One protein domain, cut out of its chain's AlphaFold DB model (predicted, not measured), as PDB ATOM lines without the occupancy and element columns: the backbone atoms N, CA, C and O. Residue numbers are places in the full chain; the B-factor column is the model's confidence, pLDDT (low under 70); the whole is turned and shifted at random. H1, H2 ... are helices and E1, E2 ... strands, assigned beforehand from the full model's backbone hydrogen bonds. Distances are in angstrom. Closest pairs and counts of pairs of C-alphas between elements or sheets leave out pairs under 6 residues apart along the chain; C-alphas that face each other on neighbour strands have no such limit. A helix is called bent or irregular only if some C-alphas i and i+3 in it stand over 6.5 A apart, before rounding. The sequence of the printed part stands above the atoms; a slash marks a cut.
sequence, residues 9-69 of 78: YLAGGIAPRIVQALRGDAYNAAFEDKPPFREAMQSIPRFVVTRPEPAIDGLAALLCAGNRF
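This is residues 9 to 69 of the 78 residues of the protein "Glucokinase" of Methylobacterium symbioticum (UniProt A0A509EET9). What shape does the model make? H1, H2, H3 and strand E1 follow each other round an open, loosely closed loop, with E1 passing back beside H1, and H4 leads away from it as an arm that ends in the short H5; residues 62 to 68 stick out free. What is it made of? The printed part has 61 residues, mostly helix, with five named helices and one named strand in the order H1, H2, H3, E1, H4, H5. It is loose, with a radius of gyration of the C-alphas of 15.1 A, and only just flat, spanning 40 by 27 by 12 A.

Where is the longest helix? H4, residues 54 to 64, runs 15.2 A from C-alpha 54 at (153.557, 104.595, 99.823); H5 is residues 66 to 69. Where are the others? H1 is residues 15 to 23, 11.0 A long, from C-alpha 15 at (161.198, 98.446, 107.392). H2 is residues 25 to 32, 10.4 A long, H3 residues 38 to 42 and E1 residues 46 to 48.

What is near H4? H5 is close but not clearly touching, the closest C-alphas being Leu 62 and Phe 69, 6.2 A apart; H4 and E1 are apart. What is beside E1? It pairs with no named strand, but residues 9 to 10 pair with its residues 47 to 48, parallel; its closest C-alpha pair with H1 is Val 48 and Pro 16, 6.5 A. How do H1, H2 and H3 meet? H1 and H2 are close but not clearly touching, Ala 21 to Tyr 27 being the closest C-alphas at 7.1 A, about perpendicular at 88 degrees. H2 and H3 touch only at the corner, with the C-alphas of Glu 32 and Arg 38 closest at 5.1 A. Are the helix backbones even? Every O i to N i+4 pair is within hydrogen-bond range in H2, H3 and H4, and 3 of 5 in H1, while H5 is too short for such a pair. H1 is irregular, with C-alphas 17 and 20 8.2 A apart.

How large is it? The two C-alphas farthest apart, Pro 36 and Cys 64, are 41.5 A apart. Is it whole and confident? The printed part has no cut, the five links are tight, and no printed residue is under 70 in pLDDT.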
ATOM      1  N   TYR A   9     153.190 104.081 112.606       94.06
ATOM      2  CA  TYR A   9     153.426 103.491 111.291       94.06
ATOM      3  C   TYR A   9     154.905 103.628 110.927       94.06
ATOM      4  O   TYR A   9     155.409 104.729 110.721       94.06
ATOM      5  N   LEU A  10     155.602 102.500 110.843       93.81
ATOM      6  CA  LEU A  10     156.976 102.421 110.370       93.81
ATOM      7  C   LEU A  10     156.968 102.356 108.841       93.81
ATOM      8  O   LEU A  10     156.549 101.358 108.250       93.81
ATOM      9  N   ALA A  11     157.423 103.435 108.213       90.88
ATOM     10  CA  ALA A  11     157.591 103.546 106.769       90.88
ATOM     11  C   ALA A  11     159.082 103.591 106.386       90.88
ATOM     12  O   ALA A  11     159.960 103.694 107.242       90.88
ATOM     13  N   GLY A  12     159.364 103.530 105.084       82.88
ATOM     14  CA  GLY A  12     160.721 103.568 104.532       82.88
ATOM     15  C   GLY A  12     161.208 102.205 104.038       82.88
ATOM     16  O   GLY A  12     160.678 101.162 104.411       82.88
ATOM     17  N   GLY A  13     162.222 102.205 103.170       84.62
ATOM     18  CA  GLY A  13     162.574 101.024 102.368       84.62
ATOM     19  C   GLY A  13     163.071  99.806 103.156       84.62
ATOM     20  O   GLY A  13     162.856  98.672 102.732       84.62
ATOM     21  N   ILE A  14     163.718 100.008 104.307       92.19
ATOM     22  CA  ILE A  14     164.264  98.896 105.104       92.19
ATOM     23  C   ILE A  14     163.170  98.217 105.936       92.19
ATOM     24  O   ILE A  14     163.211  96.999 106.090       92.19
ATOM     25  N   ALA A  15     162.177  98.961 106.433       92.56
ATOM     26  CA  ALA A  15     161.198  98.446 107.392       92.56
ATOM     27  C   ALA A  15     160.441  97.189 106.896       92.56
ATOM     28  O   ALA A  15     160.410  96.204 107.637       92.56
ATOM     29  N   PRO A  16     159.934  97.123 105.644       93.00
ATOM     30  CA  PRO A  16     159.336  95.898 105.105       93.00
ATOM     31  C   PRO A  16     160.307  94.712 105.050       93.00
ATOM     32  O   PRO A  16     159.899  93.570 105.248       93.00
ATOM     33  N   ARG A  17     161.601  94.969 104.810       93.50
ATOM     34  CA  ARG A  17     162.642  93.933 104.683       93.50
ATOM     35  C   ARG A  17     163.016  93.307 106.026       93.50
ATOM     36  O   ARG A  17     163.480  92.173 106.049       93.50
ATOM     37  N   ILE A  18     162.806  94.025 107.131       94.12
ATOM     38  CA  ILE A  18     163.132  93.577 108.494       94.12
ATOM     39  C   ILE A  18     161.884  93.294 109.343       94.12
ATOM     40  O   ILE A  18     161.963  93.271 110.569       94.12
ATOM     41  N   VAL A  19     160.723  93.057 108.719       93.56
ATOM     42  CA  VAL A  19     159.441  92.908 109.433       93.56
ATOM     43  C   VAL A  19     159.468  91.825 110.517       93.56
ATOM     44  O   VAL A  19     158.810  91.976 111.538       93.56
ATOM     45  N   GLN A  20     160.252  90.759 110.337       93.38
ATOM     46  CA  GLN A  20     160.395  89.706 111.348       93.38
ATOM     47  C   GLN A  20     161.085  90.225 112.616       93.38
ATOM     48  O   GLN A  20     160.624  89.949 113.717       93.38
ATOM     49  N   ALA A  21     162.126  91.052 112.470       93.19
ATOM     50  CA  ALA A  21     162.781  91.701 113.604       93.19
ATOM     51  C   ALA A  21     161.844  92.707 114.295       93.19
ATOM     52  O   ALA A  21     161.816  92.784 115.520       93.19
ATOM     53  N   LEU A  22     161.024  93.423 113.517       93.62
ATOM     54  CA  LEU A  22     160.034  94.384 114.025       93.62
ATOM     55  C   LEU A  22     158.790  93.728 114.650       93.62
ATOM     56  O   LEU A  22     157.983  94.418 115.261       93.62
ATOM     57  N   ARG A  23     158.610  92.412 114.496       89.69
ATOM     58  CA  ARG A  23     157.553  91.633 115.164       89.69
ATOM     59  C   ARG A  23     158.041  90.921 116.424       89.69
ATOM     60  O   ARG A  23     157.219  90.375 117.149       89.69
ATOM     61  N   GLY A  24     159.352  90.896 116.656       91.19
ATOM     62  CA  GLY A  24     159.951  90.185 117.778       91.19
ATOM     63  C   GLY A  24     159.779  90.908 119.113       91.19
ATOM     64  O   GLY A  24     159.647  92.133 119.174       91.19
ATOM     65  N   ASP A  25     159.877  90.141 120.196       92.75
ATOM     66  CA  ASP A  25     159.722  90.638 121.568       92.75
ATOM     67  C   ASP A  25     160.737  91.726 121.927       92.75
ATOM     68  O   ASP A  25     160.420  92.647 122.673       92.75
ATOM     69  N   ALA A  26     161.938  91.672 121.345       95.62
ATOM     70  CA  ALA A  26     162.966  92.691 121.549       95.62
ATOM     71  C   ALA A  26     162.514  94.080 121.068       95.62
ATOM     72  O   ALA A  26     162.754  95.074 121.753       95.62
ATOM     73  N   TYR A  27     161.830  94.158 119.920       95.06
ATOM     74  CA  TYR A  27     161.277  95.421 119.434       95.06
ATOM     75  C   TYR A  27     160.150  95.914 120.346       95.06
ATOM     76  O   TYR A  27     160.114  97.097 120.686       95.06
ATOM     77  N   ASN A  28     159.265  95.014 120.784       93.56
ATOM     78  CA  ASN A  28     158.164  95.377 121.676       93.56
ATOM     79  C   ASN A  28     158.678  95.905 123.019       93.56
ATOM     80  O   ASN A  28     158.273  96.985 123.442       93.56
ATOM     81  N   ALA A  29     159.633  95.200 123.628       95.94
ATOM     82  CA  ALA A  29     160.258  95.606 124.877       95.94
ATOM     83  C   ALA A  29     160.948  96.970 124.748       95.94
ATOM     84  O   ALA A  29     160.735  97.834 125.592       95.94
ATOM     85  N   ALA A  30     161.715  97.191 123.674       96.25
ATOM     86  CA  ALA A  30     162.385  98.467 123.434       96.25
ATOM     87  C   ALA A  30     161.396  99.619 123.185       96.25
ATOM     88  O   ALA A  30     161.605 100.728 123.667       96.25
ATOM     89  N   PHE A  31     160.305  99.370 122.454       95.56
ATOM     90  CA  PHE A  31     159.264 100.372 122.212       95.56
ATOM     91  C   PHE A  31     158.537 100.772 123.503       95.56
ATOM     92  O   PHE A  31     158.221 101.942 123.708       95.56
ATOM     93  N   GLU A  32     158.270  99.802 124.374       95.81
ATOM     94  CA  GLU A  32     157.542  99.996 125.632       95.81
ATOM     95  C   GLU A  32     158.421 100.567 126.751       95.81
ATOM     96  O   GLU A  32     157.901 101.029 127.773       95.81
ATOM     97  N   ASP A  33     159.743 100.578 126.572       96.81
ATOM     98  CA  ASP A  33     160.701 101.057 127.563       96.81
ATOM     99  C   ASP A  33     160.775 102.589 127.625       96.81
ATOM    100  O   ASP A  33     161.761 103.236 127.279       96.81
ATOM    101  N   LYS A  34     159.671 103.191 128.074       93.69
ATOM    102  CA  LYS A  34     159.538 104.635 128.268       93.69
ATOM    103  C   LYS A  34     158.902 104.956 129.623       93.69
ATOM    104  O   LYS A  34     157.731 105.332 129.656       93.69
ATOM    105  N   PRO A  35     159.617 104.832 130.753       92.44
ATOM    106  CA  PRO A  35     159.088 105.238 132.056       92.44
ATOM    107  C   PRO A  35     158.716 106.736 132.093       92.44
ATOM    108  O   PRO A  35     159.430 107.547 131.498       92.44
ATOM    109  N   PRO A  36     157.624 107.140 132.774       93.06
ATOM    110  CA  PRO A  36     156.611 106.311 133.449       93.06
ATOM    111  C   PRO A  36     155.499 105.787 132.512       93.06
ATOM    112  O   PRO A  36     154.554 105.153 132.960       93.06
ATOM    113  N   PHE A  37     155.586 106.042 131.209       93.12
ATOM    114  CA  PHE A  37     154.532 105.815 130.216       93.12
ATOM    115  C   PHE A  37     154.467 104.395 129.637       93.12
ATOM    116  O   PHE A  37     153.810 104.203 128.618       93.12
ATOM    117  N   ARG A  38     155.119 103.397 130.245       94.75
ATOM    118  CA  ARG A  38     155.177 102.023 129.705       94.75
ATOM    119  C   ARG A  38     153.788 101.457 129.379       94.75
ATOM    120  O   ARG A  38     153.583 100.950 128.283       94.75
ATOM    121  N   GLU A  39     152.834 101.598 130.295       93.69
ATOM    122  CA  GLU A  39     151.456 101.122 130.103       93.69
ATOM    123  C   GLU A  39     150.758 101.837 128.933       93.69
ATOM    124  O   GLU A  39     150.127 101.209 128.085       93.69
ATOM    125  N   ALA A  40     150.955 103.153 128.811       92.69
ATOM    126  CA  ALA A  40     150.449 103.901 127.667       92.69
ATOM    127  C   ALA A  40     151.091 103.422 126.354       92.69
ATOM    128  O   ALA A  40     150.379 103.252 125.368       92.69
ATOM    129  N   MET A  41     152.400 103.147 126.336       93.75
ATOM    130  CA  MET A  41     153.098 102.637 125.150       93.75
ATOM    131  C   MET A  41     152.565 101.269 124.703       93.75
ATOM    132  O   MET A  41     152.408 101.048 123.505       93.75
ATOM    133  N   GLN A  42     152.226 100.381 125.640       93.50
ATOM    134  CA  GLN A  42     151.649  99.060 125.347       93.50
ATOM    135  C   GLN A  42     150.319  99.138 124.593       93.50
ATOM    136  O   GLN A  42     150.032  98.286 123.752       93.50
ATOM    137  N   SER A  43     149.524 100.177 124.861       92.88
ATOM    138  CA  SER A  43     148.234 100.391 124.196       92.88
ATOM    139  C   SER A  43     148.350 100.890 122.750       92.88
ATOM    140  O   SER A  43     147.367 100.852 122.009       92.88
ATOM    141  N   ILE A  44     149.528 101.360 122.327       93.56
ATOM    142  CA  ILE A  44     149.716 101.964 121.006       93.56
ATOM    143  C   ILE A  44     149.919 100.854 119.962       93.56
ATOM    144  O   ILE A  44     150.916 100.125 120.019       93.56
ATOM    145  N   PRO A  45     149.031 100.728 118.957       93.25
ATOM    146  CA  PRO A  45     149.226  99.757 117.894       93.25
ATOM    147  C   PRO A  45     150.388 100.176 116.985       93.25
ATOM    148  O   PRO A  45     150.619 101.360 116.728       93.25
ATOM    149  N   ARG A  46     151.125  99.180 116.492       93.06
ATOM    150  CA  ARG A  46     152.358  99.346 115.713       93.06
ATOM    151  C   ARG A  46     152.190  98.655 114.367       93.06
ATOM    152  O   ARG A  46     151.850  97.474 114.313       93.06
ATOM    153  N   PHE A  47     152.444  99.378 113.286       94.19
ATOM    154  CA  PHE A  47     152.252  98.901 111.921       94.19
ATOM    155  C   PHE A  47     153.513  99.115 111.093       94.19
ATOM    156  O   PHE A  47     154.213 100.113 111.251       94.19
ATOM    157  N   VAL A  48     153.777  98.201 110.163       95.00
ATOM    158  CA  VAL A  48     154.800  98.379 109.126       95.00
ATOM    159  C   VAL A  48     154.083  98.622 107.807       95.00
ATOM    160  O   VAL A  48     153.233  97.827 107.407       95.00
ATOM    161  N   VAL A  49     154.416  99.718 107.129       94.81
ATOM    162  CA  VAL A  49     153.860 100.035 105.811       94.81
ATOM    163  C   VAL A  49     154.567  99.176 104.769       94.81
ATOM    164  O   VAL A  49     155.736  99.399 104.479       94.81
ATOM    165  N   THR A  50     153.865  98.192 104.206       92.38
ATOM    166  CA  THR A  50     154.415  97.241 103.216       92.38
ATOM    167  C   THR A  50     154.070  97.582 101.770       92.38
ATOM    168  O   THR A  50     154.448  96.845 100.860       92.38
ATOM    169  N   ARG A  51     153.346  98.683 101.538       92.50
ATOM    170  CA  ARG A  51     153.018  99.146 100.188       92.50
ATOM    171  C   ARG A  51     154.321  99.448  99.423       92.50
ATOM    172  O   ARG A  51     155.236  99.976 100.051       92.50
ATOM    173  N   PRO A  52     154.432  99.127  98.119       89.88
ATOM    174  CA  PRO A  52     155.672  99.348  97.370       89.88
ATOM    175  C   PRO A  52     156.078 100.824  97.282       89.88
ATOM    176  O   PRO A  52     157.243 101.156  97.485       89.88
ATOM    177  N   GLU A  53     155.114 101.714  97.027       91.75
ATOM    178  CA  GLU A  53     155.362 103.132  96.728       91.75
ATOM    179  C   GLU A  53     154.486 104.065  97.594       91.75
ATOM    180  O   GLU A  53     153.802 104.949  97.075       91.75
ATOM    181  N   PRO A  54     154.519 103.937  98.937       92.81
ATOM    182  CA  PRO A  54     153.557 104.595  99.823       92.81
ATOM    183  C   PRO A  54     153.609 106.125  99.734       92.81
ATOM    184  O   PRO A  54     152.615 106.793 100.005       92.81
ATOM    185  N   ALA A  55     154.759 106.683  99.341       91.62
ATOM    186  CA  ALA A  55     154.924 108.114  99.117       91.62
ATOM    187  C   ALA A  55     154.146 108.605  97.886       91.62
ATOM    188  O   ALA A  55     153.498 109.646  97.957       91.62
ATOM    189  N   ILE A  56     154.172 107.849  96.782       94.81
ATOM    190  CA  ILE A  56     153.437 108.197  95.559       94.81
ATOM    191  C   ILE A  56     151.936 108.101  95.814       94.81
ATOM    192  O   ILE A  56     151.174 108.990  95.438       94.81
ATOM    193  N   ASP A  57     151.518 107.074  96.548       93.62
ATOM    194  CA  ASP A  57     150.126 106.911  96.944       93.62
ATOM    195  C   ASP A  57     149.638 108.039  97.860       93.62
ATOM    196  O   ASP A  57     148.524 108.540  97.702       93.62
ATOM    197  N   GLY A  58     150.481 108.459  98.808       93.19
ATOM    198  CA  GLY A  58     150.215 109.606  99.670       93.19
ATOM    199  C   GLY A  58     150.108 110.907  98.878       93.19
ATOM    200  O   GLY A  58     149.201 111.697  99.129       93.19
ATOM    201  N   LEU A  59     150.973 111.105  97.877       95.00
ATOM    202  CA  LEU A  59     150.917 112.261  96.984       95.00
ATOM    203  C   LEU A  59     149.621 112.280  96.165       95.00
ATOM    204  O   LEU A  59     148.959 113.312  96.093       95.00
ATOM    205  N   ALA A  60     149.221 111.144  95.591       95.94
ATOM    206  CA  ALA A  60     147.956 111.039  94.872       95.94
ATOM    207  C   ALA A  60     146.762 111.362  95.788       95.94
ATOM    208  O   ALA A  60     145.881 112.133  95.412       95.94
ATOM    209  N   ALA A  61     146.756 110.840  97.021       94.69
ATOM    210  CA  ALA A  61     145.718 111.145  98.004       94.69
ATOM    211  C   ALA A  61     145.692 112.635  98.388       94.69
ATOM    212  O   ALA A  61     144.612 113.216  98.510       94.69
ATOM    213  N   LEU A  62     146.863 113.259  98.534       94.75
ATOM    214  CA  LEU A  62     147.000 114.687  98.809       94.75
ATOM    215  C   LEU A  62     146.426 115.543  97.672       94.75
ATOM    216  O   LEU A  62     145.717 116.506  97.943       94.75
ATOM    217  N   LEU A  63     146.688 115.183  96.414       94.69
ATOM    218  CA  LEU A  63     146.168 115.908  95.251       94.69
ATOM    219  C   LEU A  63     144.649 115.735  95.095       94.69
ATOM    220  O   LEU A  63     143.948 116.704  94.817       94.69
ATOM    221  N   CYS A  64     144.129 114.526  95.313       95.38
ATOM    222  CA  CYS A  64     142.701 114.233  95.161       95.38
ATOM    223  C   CYS A  64     141.837 114.753  96.321       95.38
ATOM    224  O   CYS A  64     140.655 115.027  96.129       95.38
ATOM    225  N   ALA A  65     142.394 114.859  97.530       93.38
ATOM    226  CA  ALA A  65     141.658 115.220  98.741       93.38
ATOM    227  C   ALA A  65     142.445 116.201  99.625       93.38
ATOM    228  O   ALA A  65     142.560 116.018 100.839       93.38
ATOM    229  N   GLY A  66     142.995 117.253  99.014       86.69
ATOM    230  CA  GLY A  66     143.894 118.199  99.683       86.69
ATOM    231  C   GLY A  66     143.312 118.838 100.942       86.69
ATOM    232  O   GLY A  66     144.029 119.002 101.924       86.69
ATOM    233  N   ASN A  67     142.002 119.092 100.984       90.94
ATOM    234  CA  ASN A  67     141.312 119.640 102.160       90.94
ATOM    235  C   ASN A  67     141.393 118.756 103.420       90.94
ATOM    236  O   ASN A  67     141.143 119.242 104.517       90.94
ATOM    237  N   ARG A  68     141.709 117.463 103.280       88.56
ATOM    238  CA  ARG A  68     141.853 116.528 104.403       88.56
ATOM    239  C   ARG A  68     143.261 116.476 104.985       88.56
ATOM    240  O   ARG A  68     143.420 116.027 106.117       88.56
ATOM    241  N   PHE A  69     144.264 116.836 104.192       86.31
ATOM    242  CA  PHE A  69     145.670 116.585 104.508       86.31
ATOM    243  C   PHE A  69     146.493 117.868 104.606       86.31
ATOM    244  O   PHE A  69     147.485 117.898 105.328       86.31
TER     245      PHE A  69